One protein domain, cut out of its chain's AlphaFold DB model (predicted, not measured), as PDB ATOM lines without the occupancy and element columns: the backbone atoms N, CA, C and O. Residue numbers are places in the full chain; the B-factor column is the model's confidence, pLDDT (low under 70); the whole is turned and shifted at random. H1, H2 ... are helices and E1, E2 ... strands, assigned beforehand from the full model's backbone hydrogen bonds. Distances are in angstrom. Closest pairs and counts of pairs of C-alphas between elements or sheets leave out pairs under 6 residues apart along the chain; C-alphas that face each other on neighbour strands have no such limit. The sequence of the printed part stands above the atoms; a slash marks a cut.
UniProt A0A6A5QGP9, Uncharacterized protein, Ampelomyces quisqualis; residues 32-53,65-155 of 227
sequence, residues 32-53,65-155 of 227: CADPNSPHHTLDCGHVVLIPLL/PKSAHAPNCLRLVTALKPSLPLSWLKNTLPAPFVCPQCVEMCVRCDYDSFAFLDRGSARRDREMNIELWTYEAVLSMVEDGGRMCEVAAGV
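AT A GLANCE: This is residues 32 to 53 and 65 to 155 of the 227 residues of an uncharacterized protein of Ampelomyces quisqualis (UniProt A0A6A5QGP9). The model is an elongated, loosely joined shape in two parts: at one end H3 and H5 cross steeply and touch, with H4 beyond the end of H3, and at the other end a small hairpin of E1 and E2 stands with H1 and H2 strung along a winding chain. Between these parts residues 97 to 98 pair with residues 147 to 148, a short parallel pairing that ties the chain before H3 to the stretch after H5. The printed part has 113 residues, with two named strands and five named helices in the order E1, E2, H1, H2, H3, H4, H5, and the two strands make an antiparallel sheet in the order E1 - E2. The class is mostly helix, with 46 residues in helices and 6 in strands, so that under half of the printed residues are in named elements. The whole is only just loose, close to compact, with a radius of gyration of the C-alphas of 16.2 A, and it spans 48 by 30 by 22 A.

IN THESE COORDINATES: Find C-alpha 39 at (258.902, 188.234, 237.537); there E1 begins, residues 39 to 41, and E2 follows at residues 47 to 49, each 6.7 A from first to last C-alpha. Past the cut, look at residues 74 to 80 for H1, 10.1 A long, and at residues 86 to 89 for H2, 5.5 A long. Find C-alpha 100 at (257.817, 203.148, 235.535); from there H3 runs to residue 109, 14.2 A away. H4 takes residues 111 to 117 and is 10.0 A long. The longest helix, H5, runs from residue 126 to residue 143 over 25.7 A and ends at C-alpha 143, at (263.223, 209.344, 223.728).

HOW THE PARTS SIT: Begin with E1 and E2, an antiparallel hairpin whose directions stand at 149 degrees. Look for N 40 and O 48, 2.8 A apart, and N 48 and O 40, also 2.8 A apart, within hydrogen-bond range. The C-alphas of His 40 and Val 48 face each other at 5.2 A. The closest C-alphas of E1 and H1 are those of Thr 41 and Leu 74, 6.5 A apart. H1 and H2 are close but not clearly touching; their closest C-alphas, of Thr 78 and Leu 86, are 8.0 A apart. H2 and H3 are apart. H3 touches H5, which meets it with residues 130 to 138 alone; the closest C-alphas, of Glu 104 and Thr 134, are 5.1 A apart. These two helices run opposite ways at a steep tilt of 51 degrees. H3 and H4 are close but not clearly touching, with the C-alphas of Val 107 and Phe 114 closest at 8.0 A, and they are only just about perpendicular at 72 degrees. H4 and H5 are close but not clearly touching, with the C-alphas of Tyr 111 and Ile 130 closest at 7.5 A, and about perpendicular at 78 degrees. In H1, H3, H4 and H5 every O i to N i+4 pair is within hydrogen-bond range; H2 is too short for such a pair.

THE WHOLE: The two C-alphas farthest apart are those of Ser 83 and Arg 123, at 51.6 A. Residues 54 to 64 are not printed, and C-alphas 53 and 65 are 9.2 A apart across this cut. Of the links that are printed whole, none is long. After H5, residues 144 to 155 hold no named element. In the B-factor column the mean pLDDT of the printed part is 71.9, and 52 residues are under 70, among them 65 to 82, 84 to 96 and 147 to 155.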
ATOM      1  N   CYS A  32     263.541 186.364 240.199       62.75
ATOM      2  CA  CYS A  32     264.336 186.291 238.962       62.75
ATOM      3  C   CYS A  32     265.187 184.990 238.861       62.75
ATOM      4  O   CYS A  32     265.681 184.677 237.776       62.75
ATOM      5  N   ALA A  33     265.389 184.235 239.953       63.38
ATOM      6  CA  ALA A  33     266.133 182.973 239.987       63.38
ATOM      7  C   ALA A  33     265.323 181.761 239.517       63.38
ATOM      8  O   ALA A  33     265.926 180.816 239.006       63.38
ATOM      9  N   ASP A  34     263.997 181.795 239.652       71.75
ATOM     10  CA  ASP A  34     263.132 180.756 239.103       71.75
ATOM     11  C   ASP A  34     263.013 180.968 237.585       71.75
ATOM     12  O   ASP A  34     262.508 182.012 237.163       71.75
ATOM     13  N   PRO A  35     263.477 180.037 236.732       65.75
ATOM     14  CA  PRO A  35     263.353 180.157 235.281       65.75
ATOM     15  C   PRO A  35     261.898 180.160 234.788       65.75
ATOM     16  O   PRO A  35     261.666 180.603 233.669       65.75
ATOM     17  N   ASN A  36     260.933 179.733 235.605       69.88
ATOM     18  CA  ASN A  36     259.513 179.712 235.247       69.88
ATOM     19  C   ASN A  36     258.752 180.962 235.709       69.88
ATOM     20  O   ASN A  36     257.621 181.180 235.281       69.88
ATOM     21  N   SER A  37     259.352 181.797 236.564       74.94
ATOM     22  CA  SER A  37     258.701 183.014 237.047       74.94
ATOM     23  C   SER A  37     258.839 184.145 236.019       74.94
ATOM     24  O   SER A  37     259.972 184.509 235.697       74.94
ATOM     25  N   PRO A  38     257.748 184.767 235.534       72.31
ATOM     26  CA  PRO A  38     257.820 185.939 234.651       72.31
ATOM     27  C   PRO A  38     258.288 187.212 235.380       72.31
ATOM     28  O   PRO A  38     258.390 188.281 234.780       72.31
ATOM     29  N   HIS A  39     258.556 187.113 236.683       77.19
ATOM     30  CA  HIS A  39     258.902 188.234 237.537       77.19
ATOM     31  C   HIS A  39     260.407 188.500 237.534       77.19
ATOM     32  O   HIS A  39     261.244 187.597 237.647       77.19
ATOM     33  N   HIS A  40     260.753 189.779 237.443       72.62
ATOM     34  CA  HIS A  40     262.115 190.275 237.544       72.62
ATOM     35  C   HIS A  40     262.177 191.376 238.597       72.62
ATOM     36  O   HIS A  40     261.465 192.367 238.506       72.62
ATOM     37  N   THR A  41     263.065 191.226 239.577       76.00
ATOM     38  CA  THR A  41     263.358 192.285 240.548       76.00
ATOM     39  C   THR A  41     264.425 193.218 239.976       76.00
ATOM     40  O   THR A  41     265.514 192.775 239.587       76.00
ATOM     41  N   LEU A  42     264.093 194.502 239.902       75.38
ATOM     42  CA  LEU A  42     264.976 195.581 239.475       75.38
ATOM     43  C   LEU A  42     265.924 196.006 240.605       75.38
ATOM     44  O   LEU A  42     265.758 195.625 241.763       75.38
ATOM     45  N   ASP A  43     266.917 196.828 240.279       68.88
ATOM     46  CA  ASP A  43     267.859 197.410 241.243       68.88
ATOM     47  C   ASP A  43     267.193 198.373 242.237       68.88
ATOM     48  O   ASP A  43     267.630 198.478 243.383       68.88
ATOM     49  N   CYS A  44     266.105 199.027 241.830       72.69
ATOM     50  CA  CYS A  44     265.247 199.817 242.709       72.69
ATOM     51  C   CYS A  44     264.353 198.971 243.637       72.69
ATOM     52  O   CYS A  44     263.596 199.533 244.422       72.69
ATOM     53  N   GLY A  45     264.423 197.636 243.560       75.06
ATOM     54  CA  GLY A  45     263.624 196.708 244.367       75.06
ATOM     55  C   GLY A  45     262.231 196.415 243.806       75.06
ATOM     56  O   GLY A  45     261.594 195.459 244.241       75.06
ATOM     57  N   HIS A  46     261.772 197.175 242.810       80.06
ATOM     58  CA  HIS A  46     260.494 196.934 242.147       80.06
ATOM     59  C   HIS A  46     260.499 195.640 241.333       80.06
ATOM     60  O   HIS A  46     261.491 195.291 240.687       80.06
ATOM     61  N   VAL A  47     259.366 194.941 241.346       79.31
ATOM     62  CA  VAL A  47     259.154 193.724 240.563       79.31
ATOM     63  C   VAL A  47     258.420 194.092 239.284       79.31
ATOM     64  O   VAL A  47     257.330 194.656 239.322       79.31
ATOM     65  N   VAL A  48     259.020 193.763 238.145       74.88
ATOM     66  CA  VAL A  48     258.403 193.912 236.827       74.88
ATOM     67  C   VAL A  48     258.053 192.551 236.257       74.88
ATOM     68  O   VAL A  48     258.788 191.575 236.433       74.88
ATOM     69  N   LEU A  49     256.924 192.502 235.562       74.38
ATOM     70  CA  LEU A  49     256.444 191.312 234.885       74.38
ATOM     71  C   LEU A  49     256.852 191.418 233.419       74.38
ATOM     72  O   LEU A  49     256.452 192.353 232.726       74.38
ATOM     73  N   ILE A  50     257.699 190.494 232.971       67.38
ATOM     74  CA  ILE A  50     258.080 190.417 231.565       67.38
ATOM     75  C   ILE A  50     257.125 189.426 230.902       67.38
ATOM     76  O   ILE A  50     257.028 188.285 231.369       67.38
ATOM     77  N   PRO A  51     256.401 189.831 229.845       59.59
ATOM     78  CA  PRO A  51     255.503 188.926 229.150       59.59
ATOM     79  C   PRO A  51     256.288 187.713 228.650       59.59
ATOM     80  O   PRO A  51     257.320 187.835 227.986       59.59
ATOM     81  N   LEU A  52     255.786 186.523 228.978       62.09
ATOM     82  CA  LEU A  52     256.268 185.296 228.364       62.09
ATOM     83  C   LEU A  52     255.847 185.360 226.899       62.09
ATOM     84  O   LEU A  52     254.660 185.251 226.591       62.09
ATOM     85  N   LEU A  53     256.809 185.581 226.001       58.91
ATOM     86  CA  LEU A  53     256.541 185.509 224.571       58.91
ATOM     87  C   LEU A  53     255.900 184.142 224.287       58.91
ATOM     88  O   LEU A  53     256.482 183.119 224.673       58.91
ATOM     89  N   PRO A  65     262.359 179.442 226.909       54.59
ATOM     90  CA  PRO A  65     263.442 180.195 227.508       54.59
ATOM     91  C   PRO A  65     262.928 181.602 227.810       54.59
ATOM     92  O   PRO A  65     262.329 182.236 226.939       54.59
ATOM     93  N   LYS A  66     263.152 182.076 229.044       56.78
ATOM     94  CA  LYS A  66     262.929 183.481 229.404       56.78
ATOM     95  C   LYS A  66     263.510 184.362 228.298       56.78
ATOM     96  O   LYS A  66     264.635 184.112 227.852       56.78
ATOM     97  N   SER A  67     262.769 185.389 227.877       54.53
ATOM     98  CA  SER A  67     263.375 186.468 227.097       54.53
ATOM     99  C   SER A  67     264.605 186.970 227.859       54.53
ATOM    100  O   SER A  67     264.677 186.844 229.089       54.53
ATOM    101  N   ALA A  68     265.623 187.432 227.121       53.97
ATOM    102  CA  ALA A  68     266.866 187.907 227.716       53.97
ATOM    103  C   ALA A  68     266.526 188.780 228.930       53.97
ATOM    104  O   ALA A  68     265.701 189.683 228.805       53.97
ATOM    105  N   HIS A  69     267.080 188.431 230.103       55.84
ATOM    106  CA  HIS A  69     266.809 189.131 231.358       55.84
ATOM    107  C   HIS A  69     266.733 190.634 231.090       55.84
ATOM    108  O   HIS A  69     267.617 191.146 230.398       55.84
ATOM    109  N   ALA A  70     265.711 191.313 231.634       56.53
ATOM    110  CA  ALA A  70     265.621 192.770 231.571       56.53
ATOM    111  C   ALA A  70     267.022 193.381 231.738       56.53
ATOM    112  O   ALA A  70     267.770 192.892 232.595       56.53
ATOM    113  N   PRO A  71     267.397 194.412 230.960       53.38
ATOM    114  CA  PRO A  71     268.765 194.935 230.925       53.38
ATOM    115  C   PRO A  71     269.325 195.307 232.312       53.38
ATOM    116  O   PRO A  71     270.541 195.357 232.481       53.38
ATOM    117  N   ASN A  72     268.443 195.466 233.309       56.31
ATOM    118  CA  ASN A  72     268.747 195.716 234.711       56.31
ATOM    119  C   ASN A  72     268.203 194.659 235.707       56.31
ATOM    120  O   ASN A  72     268.102 194.976 236.891       56.31
ATOM    121  N   CYS A  73     267.859 193.413 235.317       64.56
ATOM    122  CA  CYS A  73     267.596 192.392 236.351       64.56
ATOM    123  C   CYS A  73     268.872 192.262 237.183       64.56
ATOM    124  O   CYS A  73     269.941 191.918 236.661       64.56
ATOM    125  N   LEU A  74     268.726 192.501 238.487       60.28
ATOM    126  CA  LEU A  74     269.800 192.466 239.472       60.28
ATOM    127  C   LEU A  74     270.639 191.188 239.317       60.28
ATOM    128  O   LEU A  74     271.864 191.222 239.384       60.28
ATOM    129  N   ARG A  75     269.991 190.068 238.981       57.47
ATOM    130  CA  ARG A  75     270.636 188.777 238.727       57.47
ATOM    131  C   ARG A  75     271.565 188.754 237.511       57.47
ATOM    132  O   ARG A  75     272.645 188.190 237.629       57.47
ATOM    133  N   LEU A  76     271.189 189.341 236.370       61.03
ATOM    134  CA  LEU A  76     272.048 189.368 235.173       61.03
ATOM    135  C   LEU A  76     273.306 190.189 235.451       61.03
ATOM    136  O   LEU A  76     274.422 189.768 235.165       61.03
ATOM    137  N   VAL A  77     273.107 191.345 236.068       59.31
ATOM    138  CA  VAL A  77     274.165 192.267 236.458       59.31
ATOM    139  C   VAL A  77     275.143 191.615 237.440       59.31
ATOM    140  O   VAL A  77     276.354 191.618 237.206       59.31
ATOM    141  N   THR A  78     274.616 190.988 238.496       59.69
ATOM    142  CA  THR A  78     275.430 190.317 239.519       59.69
ATOM    143  C   THR A  78     276.122 189.070 238.956       59.69
ATOM    144  O   THR A  78     277.261 188.792 239.314       59.69
ATOM    145  N   ALA A  79     275.479 188.334 238.041       60.19
ATOM    146  CA  ALA A  79     276.065 187.156 237.398       60.19
ATOM    147  C   ALA A  79     277.178 187.511 236.399       60.19
ATOM    148  O   ALA A  79     278.192 186.819 236.349       60.19
ATOM    149  N   LEU A  80     277.013 188.580 235.612       62.59
ATOM    150  CA  LEU A  80     278.023 189.016 234.642       62.59
ATOM    151  C   LEU A  80     279.226 189.689 235.312       62.59
ATOM    152  O   LEU A  80     280.333 189.624 234.779       62.59
ATOM    153  N   LYS A  81     279.021 190.378 236.441       65.44
ATOM    154  CA  LYS A  81     280.059 191.185 237.101       65.44
ATOM    155  C   LYS A  81     279.962 191.085 238.634       65.44
ATOM    156  O   LYS A  81     279.668 192.084 239.288       65.44
ATOM    157  N   PRO A  82     280.254 189.913 239.229       65.88
ATOM    158  CA  PRO A  82     280.070 189.665 240.665       65.88
ATOM    159  C   PRO A  82     280.978 190.508 241.572       65.88
ATOM    160  O   PRO A  82     280.716 190.628 242.764       65.88
ATOM    161  N   SER A  83     282.051 191.087 241.027       71.19
ATOM    162  CA  SER A  83     283.003 191.928 241.759       71.19
ATOM    163  C   SER A  83     282.657 193.420 241.760       71.19
ATOM    164  O   SER A  83     283.330 194.184 242.453       71.19
ATOM    165  N   LEU A  84     281.656 193.861 240.988       60.84
ATOM    166  CA  LEU A  84     281.295 195.275 240.935       60.84
ATOM    167  C   LEU A  84     280.285 195.630 242.033       60.84
ATOM    168  O   LEU A  84     279.245 194.977 242.141       60.84
ATOM    169  N   PRO A  85     280.528 196.705 242.802       67.69
ATOM    170  CA  PRO A  85     279.511 197.274 243.673       67.69
ATOM    171  C   PRO A  85     278.270 197.642 242.854       67.69
ATOM    172  O   PRO A  85     278.385 198.293 241.815       67.69
ATOM    173  N   LEU A  86     277.075 197.293 243.336       63.09
ATOM    174  CA  LEU A  86     275.811 197.650 242.669       63.09
ATOM    175  C   LEU A  86     275.685 199.164 242.422       63.09
ATOM    176  O   LEU A  86     275.100 199.591 241.430       63.09
ATOM    177  N   SER A  87     276.302 199.983 243.277       61.53
ATOM    178  CA  SER A  87     276.365 201.440 243.125       61.53
ATOM    179  C   SER A  87     277.076 201.903 241.851       61.53
ATOM    180  O   SER A  87     276.751 202.970 241.340       61.53
ATOM    181  N   TRP A  88     278.009 201.117 241.304       58.25
ATOM    182  CA  TRP A  88     278.723 201.445 240.065       58.25
ATOM    183  C   TRP A  88     277.889 201.194 238.812       58.25
ATOM    184  O   TRP A  88     278.095 201.845 237.790       58.25
ATOM    185  N   LEU A  89     276.924 200.278 238.872       56.03
ATOM    186  CA  LEU A  89     276.109 199.934 237.709       56.03
ATOM    187  C   LEU A  89     275.210 201.072 237.248       56.03
ATOM    188  O   LEU A  89     275.034 201.231 236.041       56.03
ATOM    189  N   LYS A  90     274.781 201.927 238.182       55.97
ATOM    190  CA  LYS A  90     274.047 203.166 237.897       55.97
ATOM    191  C   LYS A  90     274.766 204.080 236.895       55.97
ATOM    192  O   LYS A  90     274.102 204.784 236.151       55.97
ATOM    193  N   ASN A  91     276.101 204.014 236.832       52.31
ATOM    194  CA  ASN A  91     276.931 204.933 236.046       52.31
ATOM    195  C   ASN A  91     277.610 204.282 234.827       52.31
ATOM    196  O   ASN A  91     278.312 204.961 234.086       52.31
ATOM    197  N   THR A  92     277.474 202.965 234.637       46.19
ATOM    198  CA  THR A  92     278.208 202.234 233.577       46.19
ATOM    199  C   THR A  92     277.372 201.923 232.346       46.19
ATOM    200  O   THR A  92     277.920 201.484 231.333       46.19
ATOM    201  N   LEU A  93     276.056 202.123 232.414       55.97
ATOM    202  CA  LEU A  93     275.192 201.935 231.262       55.97
ATOM    203  C   LEU A  93     275.073 203.271 230.519       55.97
ATOM    204  O   LEU A  93     274.694 204.259 231.139       55.97
ATOM    205  N   PRO A  94     275.353 203.312 229.203       54.69
ATOM    206  CA  PRO A  94     275.232 204.538 228.407       54.69
ATOM    207  C   PRO A  94     273.786 205.051 228.305       54.69
ATOM    208  O   PRO A  94     273.570 206.166 227.852       54.69
ATOM    209  N   ALA A  95     272.816 204.239 228.728       57.84
ATOM    210  CA  ALA A  95     271.400 204.553 228.781       57.84
ATOM    211  C   ALA A  95     270.869 204.209 230.183       57.84
ATOM    212  O   ALA A  95     270.982 203.034 230.577       57.84
ATOM    213  N   PRO A  96     270.308 205.172 230.939       65.81
ATOM    214  CA  PRO A  96     269.681 204.882 232.217       65.81
ATOM    215  C   PRO A  96     268.472 203.975 231.991       65.81
ATOM    216  O   PRO A  96     267.736 204.098 231.010       65.81
ATOM    217  N   PHE A  97     268.285 203.017 232.888       70.62
ATOM    218  CA  PHE A  97     267.073 202.218 232.885       70.62
ATOM    219  C   PHE A  97     265.949 202.987 233.574       70.62
ATOM    220  O   PHE A  97     266.151 203.528 234.661       70.62
ATOM    221  N   VAL A  98     264.769 202.992 232.966       72.88
ATOM    222  CA  VAL A  98     263.592 203.699 233.469       72.88
ATOM    223  C   VAL A  98     262.642 202.683 234.092       72.88
ATOM    224  O   VAL A  98     262.081 201.837 233.397       72.88
ATOM    225  N   CYS A  99     262.471 202.745 235.413       82.62
ATOM    226  CA  CYS A  99     261.458 201.969 236.124       82.62
ATOM    227  C   CYS A  99     260.159 202.789 236.198       82.62
ATOM    228  O   CYS A  99     260.148 203.785 236.924       82.62
ATOM    229  N   PRO A 100     259.063 202.378 235.531       82.56
ATOM    230  CA  PRO A 100     257.817 203.148 235.535       82.56
ATOM    231  C   PRO A 100     257.251 203.379 236.941       82.56
ATOM    232  O   PRO A 100     256.789 204.471 237.233       82.56
ATOM    233  N   GLN A 101     257.381 202.402 237.847       83.44
ATOM    234  CA  GLN A 101     256.932 202.539 239.241       83.44
ATOM    235  C   GLN A 101     257.732 203.591 240.020       83.44
ATOM    236  O   GLN A 101     257.171 204.323 240.829       83.44
ATOM    237  N   CYS A 102     259.044 203.706 239.772       82.38
ATOM    238  CA  CYS A 102     259.837 204.782 240.367       82.38
ATOM    239  C   CYS A 102     259.406 206.146 239.830       82.38
ATOM    240  O   CYS A 102     259.304 207.087 240.609       82.38
ATOM    241  N   VAL A 103     259.154 206.245 238.521       87.44
ATOM    242  CA  VAL A 103     258.681 207.488 237.901       87.44
ATOM    243  C   VAL A 103     257.321 207.878 238.475       87.44
ATOM    244  O   VAL A 103     257.170 209.006 238.930       87.44
ATOM    245  N   GLU A 104     256.375 206.941 238.558       91.31
ATOM    246  CA  GLU A 104     255.055 207.174 239.152       91.31
ATOM    247  C   GLU A 104     255.160 207.649 240.601       91.31
ATOM    248  O   GLU A 104     254.503 208.608 240.998       91.31
ATOM    249  N   MET A 105     256.021 207.014 241.399       88.69
ATOM    250  CA  MET A 105     256.236 207.416 242.785       88.69
ATOM    251  C   MET A 105     256.786 208.845 242.881       88.69
ATOM    252  O   MET A 105     256.292 209.617 243.699       88.69
ATOM    253  N   CYS A 106     257.742 209.226 242.027       89.31
ATOM    254  CA  CYS A 106     258.219 210.608 241.948       89.31
ATOM    255  C   CYS A 106     257.083 211.570 241.563       89.31
ATOM    256  O   CYS A 106     256.881 212.578 242.236       89.31
ATOM    257  N   VAL A 107     256.279 211.225 240.551       92.06
ATOM    258  CA  VAL A 107     255.111 212.017 240.126       92.06
ATOM    259  C   VAL A 107     254.102 212.185 241.263       92.06
ATOM    260  O   VAL A 107     253.580 213.278 241.470       92.06
ATOM    261  N   ARG A 108     253.839 211.128 242.040       94.25
ATOM    262  CA  ARG A 108     252.958 211.178 243.216       94.25
ATOM    263  C   ARG A 108     253.516 212.084 244.312       94.25
ATOM    264  O   ARG A 108     252.740 212.826 244.916       94.25
ATOM    265  N   CYS A 109     254.820 212.011 244.582       92.81
ATOM    266  CA  CYS A 109     255.492 212.831 245.592       92.81
ATOM    267  C   CYS A 109     255.484 214.319 245.229       92.81
ATOM    268  O   CYS A 109     255.234 215.150 246.098       92.81
ATOM    269  N   ASP A 110     255.688 214.636 243.951       93.56
ATOM    270  CA  ASP A 110     255.770 216.008 243.446       93.56
ATOM    271  C   ASP A 110     254.453 216.499 242.817       93.56
ATOM    272  O   ASP A 110     254.421 217.524 242.133       93.56
ATOM    273  N   TYR A 111     253.345 215.792 243.067       93.38
ATOM    274  CA  TYR A 111     252.059 216.039 242.413       93.38
ATOM    275  C   TYR A 111     251.591 217.488 242.550       93.38
ATOM    276  O   TYR A 111     251.200 218.103 241.563       93.38
ATOM    277  N   ASP A 112     251.645 218.049 243.760       91.94
ATOM    278  CA  ASP A 112     251.166 219.411 244.020       91.94
ATOM    279  C   ASP A 112     252.001 220.459 243.265       91.94
ATOM    280  O   ASP A 112     251.463 221.456 242.779       91.94
ATOM    281  N   SER A 113     253.302 220.202 243.100       91.25
ATOM    282  CA  SER A 113     254.207 221.041 242.309       91.25
ATOM    283  C   SER A 113     253.843 220.995 240.823       91.25
ATOM    284  O   SER A 113     253.736 222.042 240.183       91.25
ATOM    285  N   PHE A 114     253.595 219.800 240.277       87.88
ATOM    286  CA  PHE A 114     253.178 219.633 238.880       87.88
ATOM    287  C   PHE A 114     251.786 220.216 238.615       87.88
ATOM    288  O   PHE A 114     251.599 220.953 237.648       87.88
ATOM    289  N   ALA A 115     250.828 219.980 239.514       89.44
ATOM    290  CA  ALA A 115     249.471 220.512 239.419       89.44
ATOM    291  C   ALA A 115     249.430 222.045 239.489       89.44
ATOM    292  O   ALA A 115     248.575 222.670 238.864       89.44
ATOM    293  N   PHE A 116     250.359 222.663 240.223       87.00
ATOM    294  CA  PHE A 116     250.485 224.118 240.265       87.00
ATOM    295  C   PHE A 116     250.993 224.703 238.940       87.00
ATOM    296  O   PHE A 116     250.505 225.749 238.494       87.00
ATOM    297  N   LEU A 117     251.974 224.045 238.316       85.81
ATOM    298  CA  LEU A 117     252.541 224.470 237.035       85.81
ATOM    299  C   LEU A 117     251.540 224.273 235.889       85.81
ATOM    300  O   LEU A 117     251.385 225.154 235.044       85.81
ATOM    301  N   ASP A 118     250.799 223.166 235.907       82.44
ATOM    302  CA  ASP A 118     249.785 222.852 234.908       82.44
ATOM    303  C   ASP A 118     248.403 223.401 235.300       82.44
ATOM    304  O   ASP A 118     247.480 222.689 235.713       82.44
ATOM    305  N   ARG A 119     248.234 224.718 235.119       72.50
ATOM    306  CA  ARG A 119     246.979 225.438 235.414       72.50
ATOM    307  C   ARG A 119     245.751 224.892 234.665       72.50
ATOM    308  O   ARG A 119     244.626 225.226 235.040       72.50
ATOM    309  N   GLY A 120     245.936 224.088 233.613       70.56
ATOM    310  CA  GLY A 120     244.858 223.450 232.852       70.56
ATOM    311  C   GLY A 120     244.405 222.101 233.419       70.56
ATOM    312  O   GLY A 120     243.264 221.690 233.192       70.56
ATOM    313  N   SER A 121     245.263 221.432 234.190       64.31
ATOM    314  CA  SER A 121     245.065 220.059 234.668       64.31
ATOM    315  C   SER A 121     244.268 219.944 235.971       64.31
ATOM    316  O   SER A 121     243.686 218.895 236.250       64.31
ATOM    317  N   ALA A 122     244.086 221.050 236.703       62.44
ATOM    318  CA  ALA A 122     243.307 221.102 237.949       62.44
ATOM    319  C   ALA A 122     241.829 220.651 237.826       62.44
ATOM    320  O   ALA A 122     241.137 220.522 238.833       62.44
ATOM    321  N   ARG A 123     241.313 220.436 236.606       66.94
ATOM    322  CA  ARG A 123     239.947 219.937 236.351       66.94
ATOM    323  C   ARG A 123     239.844 218.417 236.190       66.94
ATOM    324  O   ARG A 123     238.732 217.917 236.037       66.94
ATOM    325  N   ARG A 124     240.964 217.700 236.150       79.62
ATOM    326  CA  ARG A 124     241.008 216.244 235.977       79.62
ATOM    327  C   ARG A 124     241.106 215.539 237.328       79.62
ATOM    328  O   ARG A 124     241.506 216.138 238.323       79.62
ATOM    329  N   ASP A 125     240.721 214.266 237.342       91.56
ATOM    330  CA  ASP A 125     240.937 213.400 238.497       91.56
ATOM    331  C   ASP A 125     242.440 213.247 238.791       91.56
ATOM    332  O   ASP A 125     243.266 213.207 237.872       91.56
ATOM    333  N   ARG A 126     242.792 213.178 240.080       92.31
ATOM    334  CA  ARG A 126     244.183 213.114 240.536       92.31
ATOM    335  C   ARG A 126     244.916 211.901 239.973       92.31
ATOM    336  O   ARG A 126     246.050 212.060 239.527       92.31
ATOM    337  N   GLU A 127     244.290 210.727 239.993       92.50
ATOM    338  CA  GLU A 127     244.927 209.492 239.528       92.50
ATOM    339  C   GLU A 127     245.115 209.513 238.012       92.50
ATOM    340  O   GLU A 127     246.198 209.199 237.530       92.50
ATOM    341  N   MET A 128     244.143 210.033 237.258       89.25
ATOM    342  CA  MET A 128     244.296 210.200 235.808       89.25
ATOM    343  C   MET A 128     245.465 211.134 235.445       89.25
ATOM    344  O   MET A 128     246.171 210.904 234.465       89.25
ATOM    345  N   ASN A 129     245.687 212.192 236.231       91.12
ATOM    346  CA  ASN A 129     246.835 213.081 236.049       91.12
ATOM    347  C   ASN A 129     248.161 212.382 236.382       91.12
ATOM    348  O   ASN A 129     249.122 212.539 235.636       91.12
ATOM    349  N   ILE A 130     248.207 211.589 237.457       91.62
ATOM    350  CA  ILE A 130     249.388 210.788 237.811       91.62
ATOM    351  C   ILE A 130     249.719 209.805 236.688       91.62
ATOM    352  O   ILE A 130     250.871 209.745 236.267       91.62
ATOM    353  N   GLU A 131     248.731 209.072 236.175       89.19
ATOM    354  CA  GLU A 131     248.914 208.123 235.074       89.19
ATOM    355  C   GLU A 131     249.459 208.818 233.820       89.19
ATOM    356  O   GLU A 131     250.453 208.369 233.247       89.19
ATOM    357  N   LEU A 132     248.851 209.944 233.427       89.31
ATOM    358  CA  LEU A 132     249.264 210.696 232.244       89.31
ATOM    359  C   LEU A 132     250.687 211.246 232.384       89.31
ATOM    360  O   LEU A 132     251.512 211.031 231.500       89.31
ATOM    361  N   TRP A 133     250.994 211.918 233.492       92.69
ATOM    362  CA  TRP A 133     252.320 212.498 233.708       92.69
ATOM    363  C   TRP A 133     253.396 211.431 233.879       92.69
ATOM    364  O   TRP A 133     254.521 211.615 233.421       92.69
ATOM    365  N   THR A 134     253.059 210.288 234.479       91.06
ATOM    366  CA  THR A 134     253.961 209.131 234.530       91.06
ATOM    367  C   THR A 134     254.261 208.632 233.124       91.06
ATOM    368  O   THR A 134     255.422 208.408 232.794       91.06
ATOM    369  N   TYR A 135     253.235 208.483 232.283       88.00
ATOM    370  CA  TYR A 135     253.400 208.062 230.897       88.00
ATOM    371  C   TYR A 135     254.266 209.045 230.095       88.00
ATOM    372  O   TYR A 135     255.218 208.617 229.446       88.00
ATOM    373  N   GLU A 136     253.986 210.347 230.182       89.25
ATOM    374  CA  GLU A 136     254.755 211.399 229.503       89.25
ATOM    375  C   GLU A 136     256.218 211.423 229.964       89.25
ATOM    376  O   GLU A 136     257.127 211.448 229.133       89.25
ATOM    377  N   ALA A 137     256.462 211.340 231.276       87.94
ATOM    378  CA  ALA A 137     257.812 211.305 231.832       87.94
ATOM    379  C   ALA A 137     258.581 210.057 231.377       87.94
ATOM    380  O   ALA A 137     259.732 210.152 230.956       87.94
ATOM    381  N   VAL A 138     257.945 208.885 231.416       86.62
ATOM    382  CA  VAL A 138     258.549 207.637 230.937       86.62
ATOM    383  C   VAL A 138     258.874 207.721 229.444       86.62
ATOM    384  O   VAL A 138     259.969 207.324 229.048       86.62
ATOM    385  N   LEU A 139     257.957 208.244 228.625       85.81
ATOM    386  CA  LEU A 139     258.155 208.391 227.185       85.81
ATOM    387  C   LEU A 139     259.330 209.328 226.880       85.81
ATOM    388  O   LEU A 139     260.228 208.934 226.142       85.81
ATOM    389  N   SER A 140     259.377 210.500 227.519       84.38
ATOM    390  CA  SER A 140     260.485 211.453 227.382       84.38
ATOM    391  C   SER A 140     261.826 210.824 227.766       84.38
ATOM    392  O   SER A 140     262.793 210.933 227.017       84.38
ATOM    393  N   MET A 141     261.888 210.073 228.872       80.81
ATOM    394  CA  MET A 141     263.124 209.391 229.267       80.81
ATOM    395  C   MET A 141     263.559 208.313 228.262       80.81
ATOM    396  O   MET A 141     264.755 208.052 228.135       80.81
ATOM    397  N   VAL A 142     262.619 207.658 227.571       77.88
ATOM    398  CA  VAL A 142     262.923 206.687 226.506       77.88
ATOM    399  C   VAL A 142     263.420 207.390 225.242       77.88
ATOM    400  O   VAL A 142     264.386 206.929 224.635       77.88
ATOM    401  N   GLU A 143     262.802 208.510 224.863       79.69
ATOM    402  CA  GLU A 143     263.223 209.344 223.728       79.69
ATOM    403  C   GLU A 143     264.641 209.902 223.924       79.69
ATOM    404  O   GLU A 143     265.437 209.893 222.983       79.69
ATOM    405  N   ASP A 144     265.010 210.236 225.163       76.00
ATOM    406  CA  ASP A 144     266.367 210.638 225.563       76.00
ATOM    407  C   ASP A 144     267.381 209.472 225.574       76.00
ATOM    408  O   ASP A 144     268.534 209.614 225.996       76.00
ATOM    409  N   GLY A 145     266.974 208.290 225.106       71.88
ATOM    410  CA  GLY A 145     267.811 207.101 224.993       71.88
ATOM    411  C   GLY A 145     267.785 206.198 226.222       71.88
ATOM    412  O   GLY A 145     268.567 205.248 226.287       71.88
ATOM    413  N   GLY A 146     266.903 206.448 227.192       72.50
ATOM    414  CA  GLY A 146     266.656 205.549 228.312       72.50
ATOM    415  C   GLY A 146     266.081 204.207 227.853       72.50
ATOM    416  O   GLY A 146     265.349 204.102 226.871       72.50
ATOM    417  N   ARG A 147     266.413 203.135 228.575       67.50
ATOM    418  CA  ARG A 147     265.843 201.804 228.318       67.50
ATOM    419  C   ARG A 147     264.743 201.525 229.321       67.50
ATOM    420  O   ARG A 147     265.002 201.510 230.519       67.50
ATOM    421  N   MET A 148     263.540 201.237 228.855       66.62
ATOM    422  CA  MET A 148     262.461 200.774 229.721       66.62
ATOM    423  C   MET A 148     262.408 199.243 229.712       66.62
ATOM    424  O   MET A 148     262.766 198.606 228.719       66.62
ATOM    425  N   CYS A 149     261.964 198.627 230.808       61.00
ATOM    426  CA  CYS A 149     261.453 197.264 230.700       61.00
ATOM    427  C   CYS A 149     260.216 197.299 229.812       61.00
ATOM    428  O   CYS A 149     259.357 198.155 230.004       61.00
ATOM    429  N   GLU A 150     260.078 196.339 228.905       53.34
ATOM    430  CA  GLU A 150     258.774 196.012 228.340       53.34
ATOM    431  C   GLU A 150     257.918 195.449 229.481       53.34
ATOM    432  O   GLU A 150     257.809 194.242 229.686       53.34
ATOM    433  N   VAL A 151     257.391 196.340 230.320       45.78
ATOM    434  CA  VAL A 151     256.345 196.003 231.265       45.78
ATOM    435  C   VAL A 151     255.142 195.742 230.378       45.78
ATOM    436  O   VAL A 151     254.554 196.674 229.830       45.78
ATOM    437  N   ALA A 152     254.780 194.471 230.213       45.38
ATOM    438  CA  ALA A 152     253.393 194.168 229.917       45.38
ATOM    439  C   ALA A 152     252.630 194.660 231.140       45.38
ATOM    440  O   ALA A 152     252.604 193.989 232.171       45.38
ATOM    441  N   ALA A 153     252.126 195.892 231.072       42.50
ATOM    442  CA  ALA A 153     251.222 196.405 232.073       42.50
ATOM    443  C   ALA A 153     250.079 195.392 232.141       42.50
ATOM    444  O   ALA A 153     249.268 195.302 231.225       42.50
ATOM    445  N   GLY A 154     250.063 194.589 233.204       38.38
ATOM    446  CA  GLY A 154     248.993 193.657 233.539       38.38
ATOM    447  C   GLY A 154     247.728 194.390 233.979       38.38
ATOM    448  O   GLY A 154     247.042 193.936 234.886       38.38
ATOM    449  N   VAL A 155     247.431 195.536 233.364       40.88
ATOM    450  CA  VAL A 155     246.074 196.054 233.276       40.88
ATOM    451  C   VAL A 155     245.423 195.152 232.238       40.88
ATOM    452  O   VAL A 155     245.829 195.178 231.077       40.88
TER     453      VAL A 155